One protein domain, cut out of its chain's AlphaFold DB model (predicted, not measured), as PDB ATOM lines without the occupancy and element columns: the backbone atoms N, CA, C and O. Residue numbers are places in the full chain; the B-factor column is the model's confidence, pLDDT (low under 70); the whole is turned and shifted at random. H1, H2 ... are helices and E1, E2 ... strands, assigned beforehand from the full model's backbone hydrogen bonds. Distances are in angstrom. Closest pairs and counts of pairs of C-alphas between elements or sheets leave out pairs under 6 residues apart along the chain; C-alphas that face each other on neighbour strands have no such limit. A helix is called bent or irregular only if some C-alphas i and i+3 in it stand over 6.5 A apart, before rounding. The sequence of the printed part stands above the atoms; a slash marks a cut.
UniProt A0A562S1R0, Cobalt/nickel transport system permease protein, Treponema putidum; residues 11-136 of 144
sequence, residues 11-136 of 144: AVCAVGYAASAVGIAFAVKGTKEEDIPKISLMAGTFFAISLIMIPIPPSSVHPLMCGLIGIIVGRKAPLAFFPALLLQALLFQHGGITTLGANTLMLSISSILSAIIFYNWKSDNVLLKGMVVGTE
ATOM      1  N   ALA A  11     187.838 159.769 160.224       67.56
ATOM      2  CA  ALA A  11     188.153 158.490 160.854       67.56
ATOM      3  C   ALA A  11     188.516 158.632 162.345       67.56
ATOM      4  O   ALA A  11     188.058 157.843 163.168       67.56
ATOM      5  N   VAL A  12     189.294 159.650 162.721       69.25
ATOM      6  CA  VAL A  12     189.698 159.866 164.121       69.25
ATOM      7  C   VAL A  12     188.537 160.407 164.948       69.25
ATOM      8  O   VAL A  12     188.379 160.016 166.102       69.25
ATOM      9  N   CYS A  13     187.674 161.237 164.358       70.56
ATOM     10  CA  CYS A  13     186.434 161.667 165.004       70.56
ATOM     11  C   CYS A  13     185.513 160.469 165.286       70.56
ATOM     12  O   CYS A  13     185.041 160.312 166.412       70.56
ATOM     13  N   ALA A  14     185.322 159.577 164.307       73.44
ATOM     14  CA  ALA A  14     184.519 158.366 164.477       73.44
ATOM     15  C   ALA A  14     185.091 157.439 165.564       73.44
ATOM     16  O   ALA A  14     184.352 156.974 166.433       73.44
ATOM     17  N   VAL A  15     186.412 157.229 165.573       79.44
ATOM     18  CA  VAL A  15     187.093 156.452 166.623       79.44
ATOM     19  C   VAL A  15     186.970 157.132 167.989       79.44
ATOM     20  O   VAL A  15     186.701 156.459 168.980       79.44
ATOM     21  N   GLY A  16     187.109 158.458 168.059       78.69
ATOM     22  CA  GLY A  16     186.963 159.229 169.295       78.69
ATOM     23  C   GLY A  16     185.557 159.130 169.883       78.69
ATOM     24  O   GLY A  16     185.407 158.936 171.088       78.69
ATOM     25  N   TYR A  17     184.523 159.185 169.043       80.56
ATOM     26  CA  TYR A  17     183.144 158.943 169.467       80.56
ATOM     27  C   TYR A  17     182.920 157.503 169.925       80.56
ATOM     28  O   TYR A  17     182.343 157.294 170.992       80.56
ATOM     29  N   ALA A  18     183.416 156.515 169.176       84.00
ATOM     30  CA  ALA A  18     183.291 155.108 169.549       84.00
ATOM     31  C   ALA A  18     183.966 154.818 170.899       84.00
ATOM     32  O   ALA A  18     183.359 154.231 171.795       84.00
ATOM     33  N   ALA A  19     185.198 155.288 171.091       81.69
ATOM     34  CA  ALA A  19     185.922 155.104 172.340       81.69
ATOM     35  C   ALA A  19     185.296 155.908 173.495       81.69
ATOM     36  O   ALA A  19     185.244 155.406 174.619       81.69
ATOM     37  N   SER A  20     184.752 157.104 173.241       80.44
ATOM     38  CA  SER A  20     184.024 157.878 174.255       80.44
ATOM     39  C   SER A  20     182.744 157.165 174.688       80.44
ATOM     40  O   SER A  20     182.501 157.034 175.887       80.44
ATOM     41  N   ALA A  21     181.984 156.605 173.743       84.06
ATOM     42  CA  ALA A  21     180.793 155.812 174.035       84.06
ATOM     43  C   ALA A  21     181.127 154.581 174.892       84.06
ATOM     44  O   ALA A  21     180.433 154.301 175.870       84.06
ATOM     45  N   VAL A  22     182.232 153.892 174.589       85.69
ATOM     46  CA  VAL A  22     182.739 152.791 175.422       85.69
ATOM     47  C   VAL A  22     183.118 153.293 176.819       85.69
ATOM     48  O   VAL A  22     182.704 152.698 177.813       85.69
ATOM     49  N   GLY A  23     183.844 154.410 176.920       81.56
ATOM     50  CA  GLY A  23     184.223 155.022 178.198       81.56
ATOM     51  C   GLY A  23     183.019 155.402 179.065       81.56
ATOM     52  O   GLY A  23     183.008 155.116 180.264       81.56
ATOM     53  N   ILE A  24     181.974 155.969 178.459       84.12
ATOM     54  CA  ILE A  24     180.709 156.292 179.130       84.12
ATOM     55  C   ILE A  24     179.998 155.007 179.562       84.12
ATOM     56  O   ILE A  24     179.600 154.904 180.720       84.12
ATOM     57  N   ALA A  25     179.898 153.996 178.695       85.12
ATOM     58  CA  ALA A  25     179.271 152.719 179.038       85.12
ATOM     59  C   ALA A  25     179.967 152.029 180.228       85.12
ATOM     60  O   ALA A  25     179.305 151.499 181.124       85.12
ATOM     61  N   PHE A  26     181.301 152.079 180.281       83.50
ATOM     62  CA  PHE A  26     182.070 151.577 181.423       83.50
ATOM     63  C   PHE A  26     181.860 152.401 182.693       83.50
ATOM     64  O   PHE A  26     181.806 151.833 183.783       83.50
ATOM     65  N   ALA A  27     181.737 153.719 182.569       83.00
ATOM     66  CA  ALA A  27     181.518 154.601 183.705       83.00
ATOM     67  C   ALA A  27     180.093 154.470 184.282       83.00
ATOM     68  O   ALA A  27     179.918 154.468 185.503       83.00
ATOM     69  N   VAL A  28     179.080 154.254 183.434       83.50
ATOM     70  CA  VAL A  28     177.702 153.943 183.858       83.50
ATOM     71  C   VAL A  28     177.646 152.629 184.646       83.50
ATOM     72  O   VAL A  28     176.946 152.561 185.654       83.50
ATOM     73  N   LYS A  29     178.446 151.618 184.271       80.44
ATOM     74  CA  LYS A  29     178.475 150.257 184.859       80.44
ATOM     75  C   LYS A  29     178.850 150.135 186.352       80.44
ATOM     76  O   LYS A  29     179.040 149.030 186.848       80.44
ATOM     77  N   GLY A  30     178.932 151.232 187.091       71.62
ATOM     78  CA  GLY A  30     179.110 151.248 188.548       71.62
ATOM     79  C   GLY A  30     178.646 152.557 189.183       71.62
ATOM     80  O   GLY A  30     179.108 152.923 190.269       71.62
ATOM     81  N   THR A  31     177.802 153.306 188.474       81.31
ATOM     82  CA  THR A  31     177.229 154.561 188.958       81.31
ATOM     83  C   THR A  31     175.978 154.248 189.758       81.31
ATOM     84  O   THR A  31     175.070 153.588 189.260       81.31
ATOM     85  N   LYS A  32     175.960 154.685 191.016       84.19
ATOM     86  CA  LYS A  32     174.781 154.617 191.871       84.19
ATOM     87  C   LYS A  32     174.044 155.949 191.801       84.19
ATOM     88  O   LYS A  32     174.629 156.966 191.431       84.19
ATOM     89  N   GLU A  33     172.786 155.960 192.219       83.19
ATOM     90  CA  GLU A  33     171.972 157.181 192.236       83.19
ATOM     91  C   GLU A  33     172.597 158.293 193.097       83.19
ATOM     92  O   GLU A  33     172.571 159.460 192.716       83.19
ATOM     93  N   GLU A  34     173.278 157.925 194.189       85.44
ATOM     94  CA  GLU A  34     174.013 158.846 195.072       85.44
ATOM     95  C   GLU A  34     175.166 159.599 194.380       85.44
ATOM     96  O   GLU A  34     175.577 160.670 194.829       85.44
ATOM     97  N   ASP A  35     175.685 159.079 193.265       85.94
ATOM     98  CA  ASP A  35     176.771 159.716 192.521       85.94
ATOM     99  C   ASP A  35     176.272 160.732 191.490       85.94
ATOM    100  O   ASP A  35     177.041 161.601 191.074       85.94
ATOM    101  N   ILE A  36     175.003 160.654 191.079       86.88
ATOM    102  CA  ILE A  36     174.437 161.497 190.017       86.88
ATOM    103  C   ILE A  36     174.541 162.994 190.367       86.88
ATOM    104  O   ILE A  36     175.035 163.757 189.526       86.88
ATOM    105  N   PRO A  37     174.176 163.450 191.586       89.50
ATOM    106  CA  PRO A  37     174.320 164.858 191.956       89.50
ATOM    107  C   PRO A  37     175.783 165.301 191.982       89.50
ATOM    108  O   PRO A  37     176.109 166.400 191.537       89.50
ATOM    109  N   LYS A  38     176.685 164.428 192.448       87.25
ATOM    110  CA  LYS A  38     178.126 164.708 192.526       87.25
ATOM    111  C   LYS A  38     178.732 164.891 191.133       87.25
ATOM    112  O   LYS A  38     179.456 165.857 190.907       87.25
ATOM    113  N   ILE A  39     178.412 163.996 190.200       89.56
ATOM    114  CA  ILE A  39     178.858 164.072 188.802       89.56
ATOM    115  C   ILE A  39     178.317 165.345 188.146       89.56
ATOM    116  O   ILE A  39     179.077 166.073 187.511       89.56
ATOM    117  N   SER A  40     177.030 165.637 188.342       89.81
ATOM    118  CA  SER A  40     176.364 166.806 187.754       89.81
ATOM    119  C   SER A  40     176.942 168.121 188.277       89.81
ATOM    120  O   SER A  40     177.185 169.041 187.497       89.81
ATOM    121  N   LEU A  41     177.231 168.195 189.580       91.81
ATOM    122  CA  LEU A  41     177.884 169.353 190.184       91.81
ATOM    123  C   LEU A  41     179.274 169.569 189.581       91.81
ATOM    124  O   LEU A  41     179.585 170.675 189.158       91.81
ATOM    125  N   MET A  42     180.085 168.512 189.474       90.25
ATOM    126  CA  MET A  42     181.426 168.607 188.885       90.25
ATOM    127  C   MET A  42     181.387 168.986 187.400       90.25
ATOM    128  O   MET A  42     182.216 169.780 186.962       90.25
ATOM    129  N   ALA A  43     180.408 168.484 186.641       89.56
ATOM    130  CA  ALA A  43     180.177 168.879 185.252       89.56
ATOM    131  C   ALA A  43     179.840 170.375 185.136       89.56
ATOM    132  O   ALA A  43     180.445 171.090 184.339       89.56
ATOM    133  N   GLY A  44     178.915 170.864 185.970       88.12
ATOM    134  CA  GLY A  44     178.522 172.274 186.005       88.12
ATOM    135  C   GLY A  44     179.655 173.193 186.460       88.12
ATOM    136  O   GLY A  44     179.875 174.244 185.863       88.12
ATOM    137  N   THR A  45     180.424 172.784 187.471       88.06
ATOM    138  CA  THR A  45     181.603 173.520 187.940       88.06
ATOM    139  C   THR A  45     182.689 173.572 186.869       88.06
ATOM    140  O   THR A  45     183.232 174.646 186.623       88.06
ATOM    141  N   PHE A  46     182.979 172.454 186.195       86.56
ATOM    142  CA  PHE A  46     183.915 172.431 185.069       86.56
ATOM    143  C   PHE A  46     183.472 173.390 183.967       86.56
ATOM    144  O   PHE A  46     184.267 174.216 183.528       86.56
ATOM    145  N   PHE A  47     182.197 173.319 183.575       86.88
ATOM    146  CA  PHE A  47     181.621 174.217 182.585       86.88
ATOM    147  C   PHE A  47     181.784 175.680 183.009       86.88
ATOM    148  O   PHE A  47     182.415 176.438 182.285       86.88
ATOM    149  N   ALA A  48     181.329 176.069 184.202       86.31
ATOM    150  CA  ALA A  48     181.409 177.451 184.676       86.31
ATOM    151  C   ALA A  48     182.854 177.977 184.768       86.31
ATOM    152  O   ALA A  48     183.134 179.083 184.313       86.31
ATOM    153  N   ILE A  49     183.781 177.184 185.316       81.12
ATOM    154  CA  ILE A  49     185.196 177.569 185.451       81.12
ATOM    155  C   ILE A  49     185.875 177.649 184.085       81.12
ATOM    156  O   ILE A  49     186.696 178.535 183.869       81.12
ATOM    157  N   SER A  50     185.510 176.774 183.148       75.69
ATOM    158  CA  SER A  50     186.052 176.812 181.788       75.69
ATOM    159  C   SER A  50     185.684 178.088 181.024       75.69
ATOM    160  O   SER A  50     186.350 178.408 180.049       75.69
ATOM    161  N   LEU A  51     184.670 178.840 181.474       75.12
ATOM    162  CA  LEU A  51     184.329 180.152 180.912       75.12
ATOM    163  C   LEU A  51     185.240 181.271 181.428       75.12
ATOM    164  O   LEU A  51     185.295 182.349 180.835       75.12
ATOM    165  N   ILE A  52     185.951 181.041 182.534       72.50
ATOM    166  CA  ILE A  52     186.845 182.024 183.138       72.50
ATOM    167  C   ILE A  52     188.200 181.951 182.429       72.50
ATOM    168  O   ILE A  52     189.075 181.151 182.758       72.50
ATOM    169  N   MET A  53     188.376 182.834 181.453       64.50
ATOM    170  CA  MET A  53     189.649 183.085 180.782       64.50
ATOM    171  C   MET A  53     190.508 184.007 181.654       64.50
ATOM    172  O   MET A  53     190.212 185.195 181.780       64.50
ATOM    173  N   ILE A  54     191.589 183.475 182.230       63.03
ATOM    174  CA  ILE A  54     192.589 184.289 182.930       63.03
ATOM    175  C   ILE A  54     193.785 184.489 181.987       63.03
ATOM    176  O   ILE A  54     194.543 183.542 181.749       63.03
ATOM    177  N   PRO A  55     193.982 185.695 181.423       55.59
ATOM    178  CA  PRO A  55     195.155 185.986 180.613       55.59
ATOM    179  C   PRO A  55     196.386 186.096 181.521       55.59
ATOM    180  O   PRO A  55     196.586 187.102 182.198       55.59
ATOM    181  N   ILE A  56     197.217 185.054 181.540       55.28
ATOM    182  CA  ILE A  56     198.532 185.073 182.189       55.28
ATOM    183  C   ILE A  56     199.592 185.214 181.082       55.28
ATOM    184  O   ILE A  56     199.729 184.313 180.260       55.28
ATOM    185  N   PRO A  57     200.361 186.311 180.995       39.22
ATOM    186  CA  PRO A  57     201.488 186.384 180.057       39.22
ATOM    187  C   PRO A  57     202.555 185.368 180.513       39.22
ATOM    188  O   PRO A  57     202.945 185.455 181.679       39.22
ATOM    189  N   PRO A  58     203.019 184.377 179.710       55.00
ATOM    190  CA  PRO A  58     203.090 184.253 178.242       55.00
ATOM    191  C   PRO A  58     202.129 183.224 177.584       55.00
ATOM    192  O   PRO A  58     202.342 182.844 176.431       55.00
ATOM    193  N   SER A  59     201.101 182.731 178.281       48.44
ATOM    194  CA  SER A  59     200.148 181.750 177.734       48.44
ATOM    195  C   SER A  59     198.777 181.854 178.400       48.44
ATOM    196  O   SER A  59     198.685 181.833 179.624       48.44
ATOM    197  N   SER A  60     197.702 181.864 177.614       45.28
ATOM    198  CA  SER A  60     196.333 181.795 178.133       45.28
ATOM    199  C   SER A  60     196.105 180.460 178.832       45.28
ATOM    200  O   SER A  60     196.124 179.399 178.205       45.28
ATOM    201  N   VAL A  61     195.907 180.512 180.142       51.38
ATOM    202  CA  VAL A  61     195.696 179.330 180.958       51.38
ATOM    203  C   VAL A  61     194.198 179.084 181.081       51.38
ATOM    204  O   VAL A  61     193.480 179.920 181.619       51.38
ATOM    205  N   HIS A  62     193.729 177.921 180.627       56.97
ATOM    206  CA  HIS A  62     192.435 177.411 181.071       56.97
ATOM    207  C   HIS A  62     192.651 176.634 182.371       56.97
ATOM    208  O   HIS A  62     193.340 175.607 182.339       56.97
ATOM    209  N   PRO A  63     192.092 177.079 183.509       54.41
ATOM    210  CA  PRO A  63     192.075 176.280 184.724       54.41
ATOM    211  C   PRO A  63     191.180 175.057 184.498       54.41
ATOM    212  O   PRO A  63     189.981 175.055 184.761       54.41
ATOM    213  N   LEU A  64     191.772 173.992 183.967       62.72
ATOM    214  CA  LEU A  64     191.100 172.716 183.815       62.72
ATOM    215  C   LEU A  64     191.144 172.011 185.169       62.72
ATOM    216  O   LEU A  64     192.177 171.498 185.588       62.72
ATOM    217  N   MET A  65     189.995 171.938 185.843       70.31
ATOM    218  CA  MET A  65     189.821 171.183 187.092       70.31
ATOM    219  C   MET A  65     189.923 169.656 186.899       70.31
ATOM    220  O   MET A  65     189.423 168.895 187.723       70.31
ATOM    221  N   CYS A  66     190.572 169.173 185.836       74.81
ATOM    222  CA  CYS A  66     190.672 167.752 185.507       74.81
ATOM    223  C   CYS A  66     191.283 166.930 186.643       74.81
ATOM    224  O   CYS A  66     190.780 165.844 186.940       74.81
ATOM    225  N   GLY A  67     192.294 167.490 187.317       71.31
ATOM    226  CA  GLY A  67     192.909 166.912 188.509       71.31
ATOM    227  C   GLY A  67     191.905 166.671 189.638       71.31
ATOM    228  O   GLY A  67     191.781 165.558 190.147       71.31
ATOM    229  N   LEU A  68     191.137 167.708 189.987       77.19
ATOM    230  CA  LEU A  68     190.171 167.668 191.086       77.19
ATOM    231  C   LEU A  68     188.954 166.795 190.758       77.19
ATOM    232  O   LEU A  68     188.526 165.995 191.589       77.19
ATOM    233  N   ILE A  69     188.434 166.897 189.533       82.62
ATOM    234  CA  ILE A  69     187.342 166.046 189.039       82.62
ATOM    235  C   ILE A  69     187.773 164.579 189.081       82.62
ATOM    236  O   ILE A  69     186.988 163.720 189.473       82.62
ATOM    237  N   GLY A  70     189.038 164.293 188.775       80.75
ATOM    238  CA  GLY A  70     189.600 162.949 188.848       80.75
ATOM    239  C   GLY A  70     189.611 162.401 190.263       80.75
ATOM    240  O   GLY A  70     189.198 161.270 190.495       80.75
ATOM    241  N   ILE A  71     190.017 163.217 191.232       79.94
ATOM    242  CA  ILE A  71     190.051 162.818 192.643       79.94
ATOM    243  C   ILE A  71     188.630 162.602 193.197       79.94
ATOM    244  O   ILE A  71     188.400 161.651 193.940       79.94
ATOM    245  N   ILE A  72     187.665 163.455 192.834       82.06
ATOM    246  CA  ILE A  72     186.301 163.423 193.396       82.06
ATOM    247  C   ILE A  72     185.399 162.395 192.692       82.06
ATOM    248  O   ILE A  72     184.615 161.701 193.343       82.06
ATOM    249  N   VAL A  73     185.470 162.331 191.361       83.44
ATOM    250  CA  VAL A  73     184.576 161.535 190.499       83.44
ATOM    251  C   VAL A  73     185.243 160.233 190.038       83.44
ATOM    252  O   VAL A  73     184.568 159.221 189.818       83.44
ATOM    253  N   GLY A  74     186.570 160.223 189.904       81.81
ATOM    254  CA  GLY A  74     187.349 159.039 189.547       81.81
ATOM    255  C   GLY A  74     186.959 158.457 188.194       81.81
ATOM    256  O   GLY A  74     186.886 159.146 187.179       81.81
ATOM    257  N   ARG A  75     186.658 157.156 188.181       80.94
ATOM    258  CA  ARG A  75     186.298 156.399 186.966       80.94
ATOM    259  C   ARG A  75     185.031 156.907 186.267       80.94
ATOM    260  O   ARG A  75     184.796 156.532 185.124       80.94
ATOM    261  N   LYS A  76     184.223 157.739 186.938       85.75
ATOM    262  CA  LYS A  76     182.979 158.318 186.401       85.75
ATOM    263  C   LYS A  76     183.199 159.661 185.693       85.75
ATOM    264  O   LYS A  76     182.245 160.247 185.195       85.75
ATOM    265  N   ALA A  77     184.447 160.129 185.608       83.88
ATOM    266  CA  ALA A  77     184.818 161.382 184.956       83.88
ATOM    267  C   ALA A  77     184.272 161.562 183.519       83.88
ATOM    268  O   ALA A  77     183.841 162.676 183.211       83.88
ATOM    269  N   PRO A  78     184.170 160.516 182.661       85.56
ATOM    270  CA  PRO A  78     183.566 160.662 181.333       85.56
ATOM    271  C   PRO A  78     182.131 161.205 181.351       85.56
ATOM    272  O   PRO A  78     181.767 161.976 180.466       85.56
ATOM    273  N   LEU A  79     181.330 160.857 182.369       86.62
ATOM    274  CA  LEU A  79     179.949 161.345 182.511       86.62
ATOM    275  C   LEU A  79     179.893 162.821 182.909       86.62
ATOM    276  O   LEU A  79     178.890 163.469 182.637       86.62
ATOM    277  N   ALA A  80     180.938 163.349 183.552       87.69
ATOM    278  CA  ALA A  80     181.012 164.763 183.901       87.69
ATOM    279  C   ALA A  80     181.501 165.609 182.714       87.69
ATOM    280  O   ALA A  80     180.933 166.660 182.423       87.69
ATOM    281  N   PHE A  81     182.533 165.142 182.002       87.56
ATOM    282  CA  PHE A  81     183.137 165.904 180.904       87.56
ATOM    283  C   PHE A  81     182.277 165.943 179.643       87.56
ATOM    284  O   PHE A  81     182.221 166.986 179.001       87.56
ATOM    285  N   PHE A  82     181.593 164.851 179.291       88.06
ATOM    286  CA  PHE A  82     180.786 164.797 178.071       88.06
ATOM    287  C   PHE A  82     179.704 165.896 177.997       88.06
ATOM    288  O   PHE A  82     179.734 166.679 177.046       88.06
ATOM    289  N   PRO A  83     178.781 166.032 178.976       89.81
ATOM    290  CA  PRO A  83     177.763 167.081 178.930       89.81
ATOM    291  C   PRO A  83     178.366 168.484 179.046       89.81
ATOM    292  O   PRO A  83     177.863 169.413 178.422       89.81
ATOM    293  N   ALA A  84     179.456 168.653 179.798       88.44
ATOM    294  CA  ALA A  84     180.080 169.960 179.957       88.44
ATOM    295  C   ALA A  84     180.751 170.447 178.659       88.44
ATOM    296  O   ALA A  84     180.524 171.582 178.245       88.44
ATOM    297  N   LEU A  85     181.491 169.572 177.966       85.25
ATOM    298  CA  LEU A  85     182.077 169.871 176.655       85.25
ATOM    299  C   LEU A  85     181.003 170.059 175.578       85.25
ATOM    300  O   LEU A  85     181.147 170.916 174.709       85.25
ATOM    301  N   LEU A  86     179.905 169.300 175.650       87.38
ATOM    302  CA  LEU A  86     178.769 169.470 174.746       87.38
ATOM    303  C   LEU A  86     178.163 170.872 174.895       87.38
ATOM    304  O   LEU A  86     177.911 171.545 173.898       87.38
ATOM    305  N   LEU A  87     177.975 171.337 176.133       86.44
ATOM    306  CA  LEU A  87     177.485 172.688 176.399       86.44
ATOM    307  C   LEU A  87     178.478 173.764 175.936       86.44
ATOM    308  O   LEU A  87     178.044 174.783 175.406       86.44
ATOM    309  N   GLN A  88     179.792 173.549 176.069       83.56
ATOM    310  CA  GLN A  88     180.801 174.478 175.534       83.56
ATOM    311  C   GLN A  88     180.750 174.571 174.001       83.56
ATOM    312  O   GLN A  88     180.762 175.675 173.450       83.56
ATOM    313  N   ALA A  89     180.613 173.432 173.319       81.19
ATOM    314  CA  ALA A  89     180.480 173.374 171.866       81.19
ATOM    315  C   ALA A  89     179.203 174.077 171.372       81.19
ATOM    316  O   ALA A  89     179.235 174.829 170.396       81.19
ATOM    317  N   LEU A  90     178.075 173.873 172.062       83.62
ATOM    318  CA  LEU A  90     176.786 174.451 171.672       83.62
ATOM    319  C   LEU A  90     176.680 175.949 171.984       83.62
ATOM    320  O   LEU A  90     176.198 176.705 171.145       83.62
ATOM    321  N   LEU A  91     177.114 176.382 173.170       81.75
ATOM    322  CA  LEU A  91     176.892 177.752 173.647       81.75
ATOM    323  C   LEU A  91     178.011 178.718 173.256       81.75
ATOM    324  O   LEU A  91     177.743 179.891 173.011       81.75
ATOM    325  N   PHE A  92     179.252 178.237 173.183       75.06
ATOM    326  CA  PHE A  92     180.422 179.081 172.924       75.06
ATOM    327  C   PHE A  92     181.075 178.800 171.574       75.06
ATOM    328  O   PHE A  92     182.062 179.453 171.244       75.06
ATOM    329  N   GLN A  93     180.570 177.812 170.812       70.88
ATOM    330  CA  GLN A  93     181.231 177.288 169.603       70.88
ATOM    331  C   GLN A  93     182.710 176.954 169.863       70.88
ATOM    332  O   GLN A  93     183.548 176.928 168.962       70.88
ATOM    333  N   HIS A  94     183.033 176.707 171.135       63.69
ATOM    334  CA  HIS A  94     184.377 176.505 171.616       63.69
ATOM    335  C   HIS A  94     184.545 175.012 171.803       63.69
ATOM    336  O   HIS A  94     184.168 174.441 172.824       63.69
ATOM    337  N   GLY A  95     185.049 174.388 170.744       61.81
ATOM    338  CA  GLY A  95     185.221 172.956 170.676       61.81
ATOM    339  C   GLY A  95     184.292 172.277 169.692       61.81
ATOM    340  O   GLY A  95     183.080 172.293 169.849       61.81
ATOM    341  N   GLY A  96     184.880 171.685 168.656       67.50
ATOM    342  CA  GLY A  96     184.115 171.140 167.547       67.50
ATOM    343  C   GLY A  96     183.205 169.982 167.943       67.50
ATOM    344  O   GLY A  96     183.597 169.106 168.720       67.50
ATOM    345  N   ILE A  97     182.009 169.922 167.351       71.81
ATOM    346  CA  ILE A  97     181.079 168.798 167.562       71.81
ATOM    347  C   ILE A  97     181.729 167.507 167.059       71.81
ATOM    348  O   ILE A  97     181.578 166.449 167.665       71.81
ATOM    349  N   THR A  98     182.525 167.580 165.993       71.31
ATOM    350  CA  THR A  98     183.225 166.407 165.452       71.31
ATOM    351  C   THR A  98     184.314 165.885 166.395       71.31
ATOM    352  O   THR A  98     184.538 164.677 166.472       71.31
ATOM    353  N   THR A  99     184.952 166.765 167.169       72.88
ATOM    354  CA  THR A  99     186.073 166.428 168.058       72.88
ATOM    355  C   THR A  99     185.641 166.160 169.501       72.88
ATOM    356  O   THR A  99     186.455 165.705 170.307       72.88
ATOM    357  N   LEU A 100     184.360 166.364 169.835       79.56
ATOM    358  CA  LEU A 100     183.780 166.176 171.171       79.56
ATOM    359  C   LEU A 100     184.161 164.835 171.820       79.56
ATOM    360  O   LEU A 100     184.590 164.805 172.977       79.56
ATOM    361  N   GLY A 101     184.052 163.727 171.078       77.62
ATOM    362  CA  GLY A 101     184.387 162.393 171.588       77.62
ATOM    363  C   GLY A 101     185.869 162.258 171.955       77.62
ATOM    364  O   GLY A 101     186.209 161.780 173.039       77.62
ATOM    365  N   ALA A 102     186.757 162.763 171.096       78.56
ATOM    366  CA  ALA A 102     188.197 162.755 171.344       78.56
ATOM    367  C   ALA A 102     188.580 163.641 172.544       78.56
ATOM    368  O   ALA A 102     189.356 163.214 173.399       78.56
ATOM    369  N   ASN A 103     187.989 164.836 172.661       81.44
ATOM    370  CA  ASN A 103     188.240 165.732 173.794       81.44
ATOM    371  C   ASN A 103     187.739 165.130 175.115       81.44
ATOM    372  O   ASN A 103     188.459 165.158 176.113       81.44
ATOM    373  N   THR A 104     186.555 164.507 175.106       83.19
ATOM    374  CA  THR A 104     186.010 163.805 176.279       83.19
ATOM    375  C   THR A 104     186.971 162.724 176.763       83.19
ATOM    376  O   THR A 104     187.248 162.636 177.960       83.19
ATOM    377  N   LEU A 105     187.518 161.922 175.848       82.50
ATOM    378  CA  LEU A 105     188.489 160.885 176.193       82.50
ATOM    379  C   LEU A 105     189.776 161.465 176.751       82.50
ATOM    380  O   LEU A 105     190.247 161.001 177.784       82.50
ATOM    381  N   MET A 106     190.327 162.481 176.094       81.38
ATOM    382  CA  MET A 106     191.597 163.059 176.508       81.38
ATOM    383  C   MET A 106     191.503 163.643 177.924       81.38
ATOM    384  O   MET A 106     192.351 163.348 178.763       81.38
ATOM    385  N   LEU A 107     190.427 164.382 178.228       83.69
ATOM    386  CA  LEU A 107     190.198 164.914 179.576       83.69
ATOM    387  C   LEU A 107     189.907 163.810 180.595       83.69
ATOM    388  O   LEU A 107     190.434 163.851 181.706       83.69
ATOM    389  N   SER A 108     189.120 162.799 180.219       83.19
ATOM    390  CA  SER A 108     188.810 161.673 181.108       83.19
ATOM    391  C   SER A 108     190.054 160.865 181.465       83.19
ATOM    392  O   SER A 108     190.229 160.495 182.623       83.19
ATOM    393  N   ILE A 109     190.937 160.613 180.497       82.12
ATOM    394  CA  ILE A 109     192.190 159.882 180.711       82.12
ATOM    395  C   ILE A 109     193.119 160.691 181.614       82.12
ATOM    396  O   ILE A 109     193.586 160.146 182.613       82.12
ATOM    397  N   SER A 110     193.334 161.982 181.328       81.19
ATOM    398  CA  SER A 110     194.141 162.856 182.193       81.19
ATOM    399  C   SER A 110     193.594 162.901 183.622       81.19
ATOM    400  O   SER A 110     194.358 162.811 184.578       81.19
ATOM    401  N   SER A 111     192.272 162.964 183.777       82.56
ATOM    402  CA  SER A 111     191.595 162.988 185.076       82.56
ATOM    403  C   SER A 111     191.727 161.669 185.855       82.56
ATOM    404  O   SER A 111     191.956 161.655 187.063       82.56
ATOM    405  N   ILE A 112     191.638 160.523 185.179       82.19
ATOM    406  CA  ILE A 112     191.853 159.223 185.829       82.19
ATOM    407  C   ILE A 112     193.331 159.052 186.201       82.19
ATOM    408  O   ILE A 112     193.636 158.587 187.299       82.19
ATOM    409  N   LEU A 113     194.249 159.453 185.320       81.06
ATOM    410  CA  LEU A 113     195.686 159.395 185.576       81.06
ATOM    411  C   LEU A 113     196.064 160.252 186.789       81.06
ATOM    412  O   LEU A 113     196.791 159.793 187.670       81.06
ATOM    413  N   SER A 114     195.508 161.458 186.878       76.50
ATOM    414  CA  SER A 114     195.737 162.363 187.998       76.50
ATOM    415  C   SER A 114     195.218 161.790 189.321       76.50
ATOM    416  O   SER A 114     195.886 161.904 190.349       76.50
ATOM    417  N   ALA A 115     194.068 161.107 189.298       79.44
ATOM    418  CA  ALA A 115     193.541 160.394 190.458       79.44
ATOM    419  C   ALA A 115     194.476 159.254 190.894       79.44
ATOM    420  O   ALA A 115     194.799 159.135 192.074       79.44
ATOM    421  N   ILE A 116     194.960 158.444 189.946       79.00
ATOM    422  CA  ILE A 116     195.887 157.337 190.226       79.00
ATOM    423  C   ILE A 116     197.183 157.862 190.851       79.00
ATOM    424  O   ILE A 116     197.638 157.313 191.854       79.00
ATOM    425  N   ILE A 117     197.757 158.933 190.297       78.00
ATOM    426  CA  ILE A 117     198.962 159.570 190.842       78.00
ATOM    427  C   ILE A 117     198.696 160.066 192.267       78.00
ATOM    428  O   ILE A 117     199.497 159.796 193.160       78.00
ATOM    429  N   PHE A 118     197.561 160.726 192.509       74.19
ATOM    430  CA  PHE A 118     197.200 161.225 193.838       74.19
ATOM    431  C   PHE A 118     197.103 160.106 194.886       74.19
ATOM    432  O   PHE A 118     197.643 160.246 195.985       74.19
ATOM    433  N   TYR A 119     196.446 158.993 194.542       71.94
ATOM    434  CA  TYR A 119     196.256 157.864 195.457       71.94
ATOM    435  C   TYR A 119     197.526 157.025 195.660       71.94
ATOM    436  O   TYR A 119     197.746 156.531 196.766       71.94
ATOM    437  N   ASN A 120     198.379 156.881 194.640       74.44
ATOM    438  CA  ASN A 120     199.627 156.112 194.745       74.44
ATOM    439  C   ASN A 120     200.796 156.910 195.340       74.44
ATOM    440  O   ASN A 120     201.766 156.316 195.818       74.44
ATOM    441  N   TRP A 121     200.746 158.244 195.337       71.12
ATOM    442  CA  TRP A 121     201.806 159.053 195.931       71.12
ATOM    443  C   TRP A 121     201.732 158.971 197.460       71.12
ATOM    444  O   TRP A 121     200.787 159.452 198.076       71.12
ATOM    445  N   LYS A 122     202.761 158.420 198.111       59.28
ATOM    446  CA  LYS A 122     202.864 158.238 199.574       59.28
ATOM    447  C   LYS A 122     203.531 159.427 200.299       59.28
ATOM    448  O   LYS A 122     204.463 159.245 201.065       59.28
ATOM    449  N   SER A 123     203.128 160.659 199.986       57.53
ATOM    450  CA  SER A 123     203.614 161.873 200.676       57.53
ATOM    451  C   SER A 123     202.628 162.299 201.769       57.53
ATOM    452  O   SER A 123     201.418 162.206 201.568       57.53
ATOM    453  N   ASP A 124     203.117 162.787 202.903       60.09
ATOM    454  CA  ASP A 124     202.269 163.179 204.039       60.09
ATOM    455  C   ASP A 124     201.594 164.555 203.841       60.09
ATOM    456  O   ASP A 124     200.659 164.914 204.555       60.09
ATOM    457  N   ASN A 125     201.991 165.308 202.804       59.97
ATOM    458  CA  ASN A 125     201.466 166.643 202.505       59.97
ATOM    459  C   ASN A 125     200.346 166.606 201.452       59.97
ATOM    460  O   ASN A 125     200.594 166.670 200.244       59.97
ATOM    461  N   VAL A 126     199.093 166.577 201.913       64.44
ATOM    462  CA  VAL A 126     197.886 166.574 201.057       64.44
ATOM    463  C   VAL A 126     197.806 167.823 200.163       64.44
ATOM    464  O   VAL A 126     197.397 167.740 199.006       64.44
ATOM    465  N   LEU A 127     198.269 168.968 200.672       61.47
ATOM    466  CA  LEU A 127     198.265 170.260 199.975       61.47
ATOM    467  C   LEU A 127     199.280 170.288 198.818       61.47
ATOM    468  O   LEU A 127     198.952 170.725 197.719       61.47
ATOM    469  N   LEU A 128     200.476 169.723 199.029       60.28
ATOM    470  CA  LEU A 128     201.510 169.614 197.997       60.28
ATOM    471  C   LEU A 128     201.091 168.631 196.890       60.28
ATOM    472  O   LEU A 128     201.255 168.928 195.709       60.28
ATOM    473  N   LYS A 129     200.471 167.498 197.251       59.75
ATOM    474  CA  LYS A 129     199.895 166.557 196.272       59.75
ATOM    475  C   LYS A 129     198.784 167.190 195.442       59.75
ATOM    476  O   LYS A 129     198.753 167.004 194.230       59.75
ATOM    477  N   GLY A 130     197.884 167.928 196.095       59.00
ATOM    478  CA  GLY A 130     196.793 168.636 195.431       59.00
ATOM    479  C   GLY A 130     197.302 169.703 194.463       59.00
ATOM    480  O   GLY A 130     196.768 169.823 193.367       59.00
ATOM    481  N   MET A 131     198.378 170.413 194.820       62.97
ATOM    482  CA  MET A 131     199.037 171.372 193.930       62.97
ATOM    483  C   MET A 131     199.690 170.693 192.722       62.97
ATOM    484  O   MET A 131     199.455 171.139 191.607       62.97
ATOM    485  N   VAL A 132     200.431 169.593 192.903       62.94
ATOM    486  CA  VAL A 132     201.092 168.876 191.791       62.94
ATOM    487  C   VAL A 132     200.076 168.254 190.824       62.94
ATOM    488  O   VAL A 132     200.223 168.335 189.607       62.94
ATOM    489  N   VAL A 133     198.998 167.680 191.357       61.62
ATOM    490  CA  VAL A 133     197.892 167.145 190.549       61.62
ATOM    491  C   VAL A 133     197.072 168.271 189.906       61.62
ATOM    492  O   VAL A 133     196.576 168.128 188.789       61.62
ATOM    493  N   GLY A 134     196.961 169.411 190.584       54.72
ATOM    494  CA  GLY A 134     196.347 170.627 190.063       54.72
ATOM    495  C   GLY A 134     197.176 171.314 188.977       54.72
ATOM    496  O   GLY A 134     196.585 171.956 188.121       54.72
ATOM    497  N   THR A 135     198.507 171.150 188.954       54.69
ATOM    498  CA  THR A 135     199.405 171.736 187.936       54.69
ATOM    499  C   THR A 135     199.343 171.072 186.557       54.69
ATOM    500  O   THR A 135     199.984 171.567 185.638       54.69
ATOM    501  N   GLU A 136     198.464 170.084 186.340       53.25
ATOM    502  CA  GLU A 136     197.956 169.677 185.005       53.25
ATOM    503  C   GLU A 136     197.115 170.788 184.324       53.25
ATOM    504  O   GLU A 136     196.275 170.556 183.448       53.25
TER     505      GLU A 136
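Overview. This is residues 11 to 136 of the 144 residues of the protein "Cobalt/nickel transport system permease protein" of Treponema putidum (UniProt A0A562S1R0). A sharply kinked helix, H3, forms the core, with H2 packed on one side of it and H4 on the other. H1 packs slantwise near the start of H4, H5 folds back beside the end of H4, and a thin loop with E1 and E2 sticks out at residues 55 to 60. The printed part has 126 residues, with five named helices and two named strands in the order H1, H2, E1, E2, H3, H4, H5; its class is mostly helix. It is compact, with a radius of gyration of the C-alphas of 14.8 A, and spans 44 by 41 by 28 A.

Arrangement. Look first at E1, residues 54 to 56, and E2, residues 59 to 61: they meet only at a point, where C-alphas 55 and 60 face each other at 5.0 A. From E2 a tight link leads to the hub, H3, residues 66 to 92, which has a kink of 130 degrees near residue 75 and is irregular, with C-alphas 72 and 75 lying 9.5 A apart. H3 and H4, residues 100 to 120, form a helical hairpin: they touch, closest at the C-alphas of Gly 70 and Ser 111, 4.3 A, at a shallow tilt of 20 degrees, opposite ways. H2, residues 33 to 50, touches H3 at a steep tilt of 57 degrees, closest at the C-alphas of Ala 43 and Ala 80, 4.4 A; H2 and H4 are apart. H2 is only just irregular, with C-alphas 34 and 37 lying 6.8 A apart. H1, residues 11 to 28, touches residues 100 to 105 of H4, closest at the C-alphas of Tyr 17 and Gly 101, 4.2 A, at a steep tilt of 48 degrees. H5, residues 126 to 134, forms a helical hairpin with H4, touching its residues 114 to 118, closest at the C-alphas of Ser 114 and Val 133, 5.8 A. Every O i to N i+4 pair is within hydrogen-bond range in H1, H4 and H5, against 12 of 14 in H2 and 15 of 23 in H3.

Along the chain. Find C-alpha 66 at (190.672, 167.752, 185.507); from there H3 runs to residue 92, 19.8 A from first to last C-alpha. H4 begins at C-alpha 100, (183.780, 166.176, 171.171), and measures 30.1 A. H1 is 25.7 A long, H2 26.3 A and H5 11.8 A, ending at C-alpha 134, (196.347, 170.627, 190.063).

Size, cuts and confidence. The C-alphas of Ala 11 and Asp 124, 45.7 A apart, are the two farthest apart. The printed part has no cut and no long link. Mean pLDDT of the printed part is 75.8; residues 11 to 12, 53 to 64, 94 to 96 and 122 to 136 are under 70.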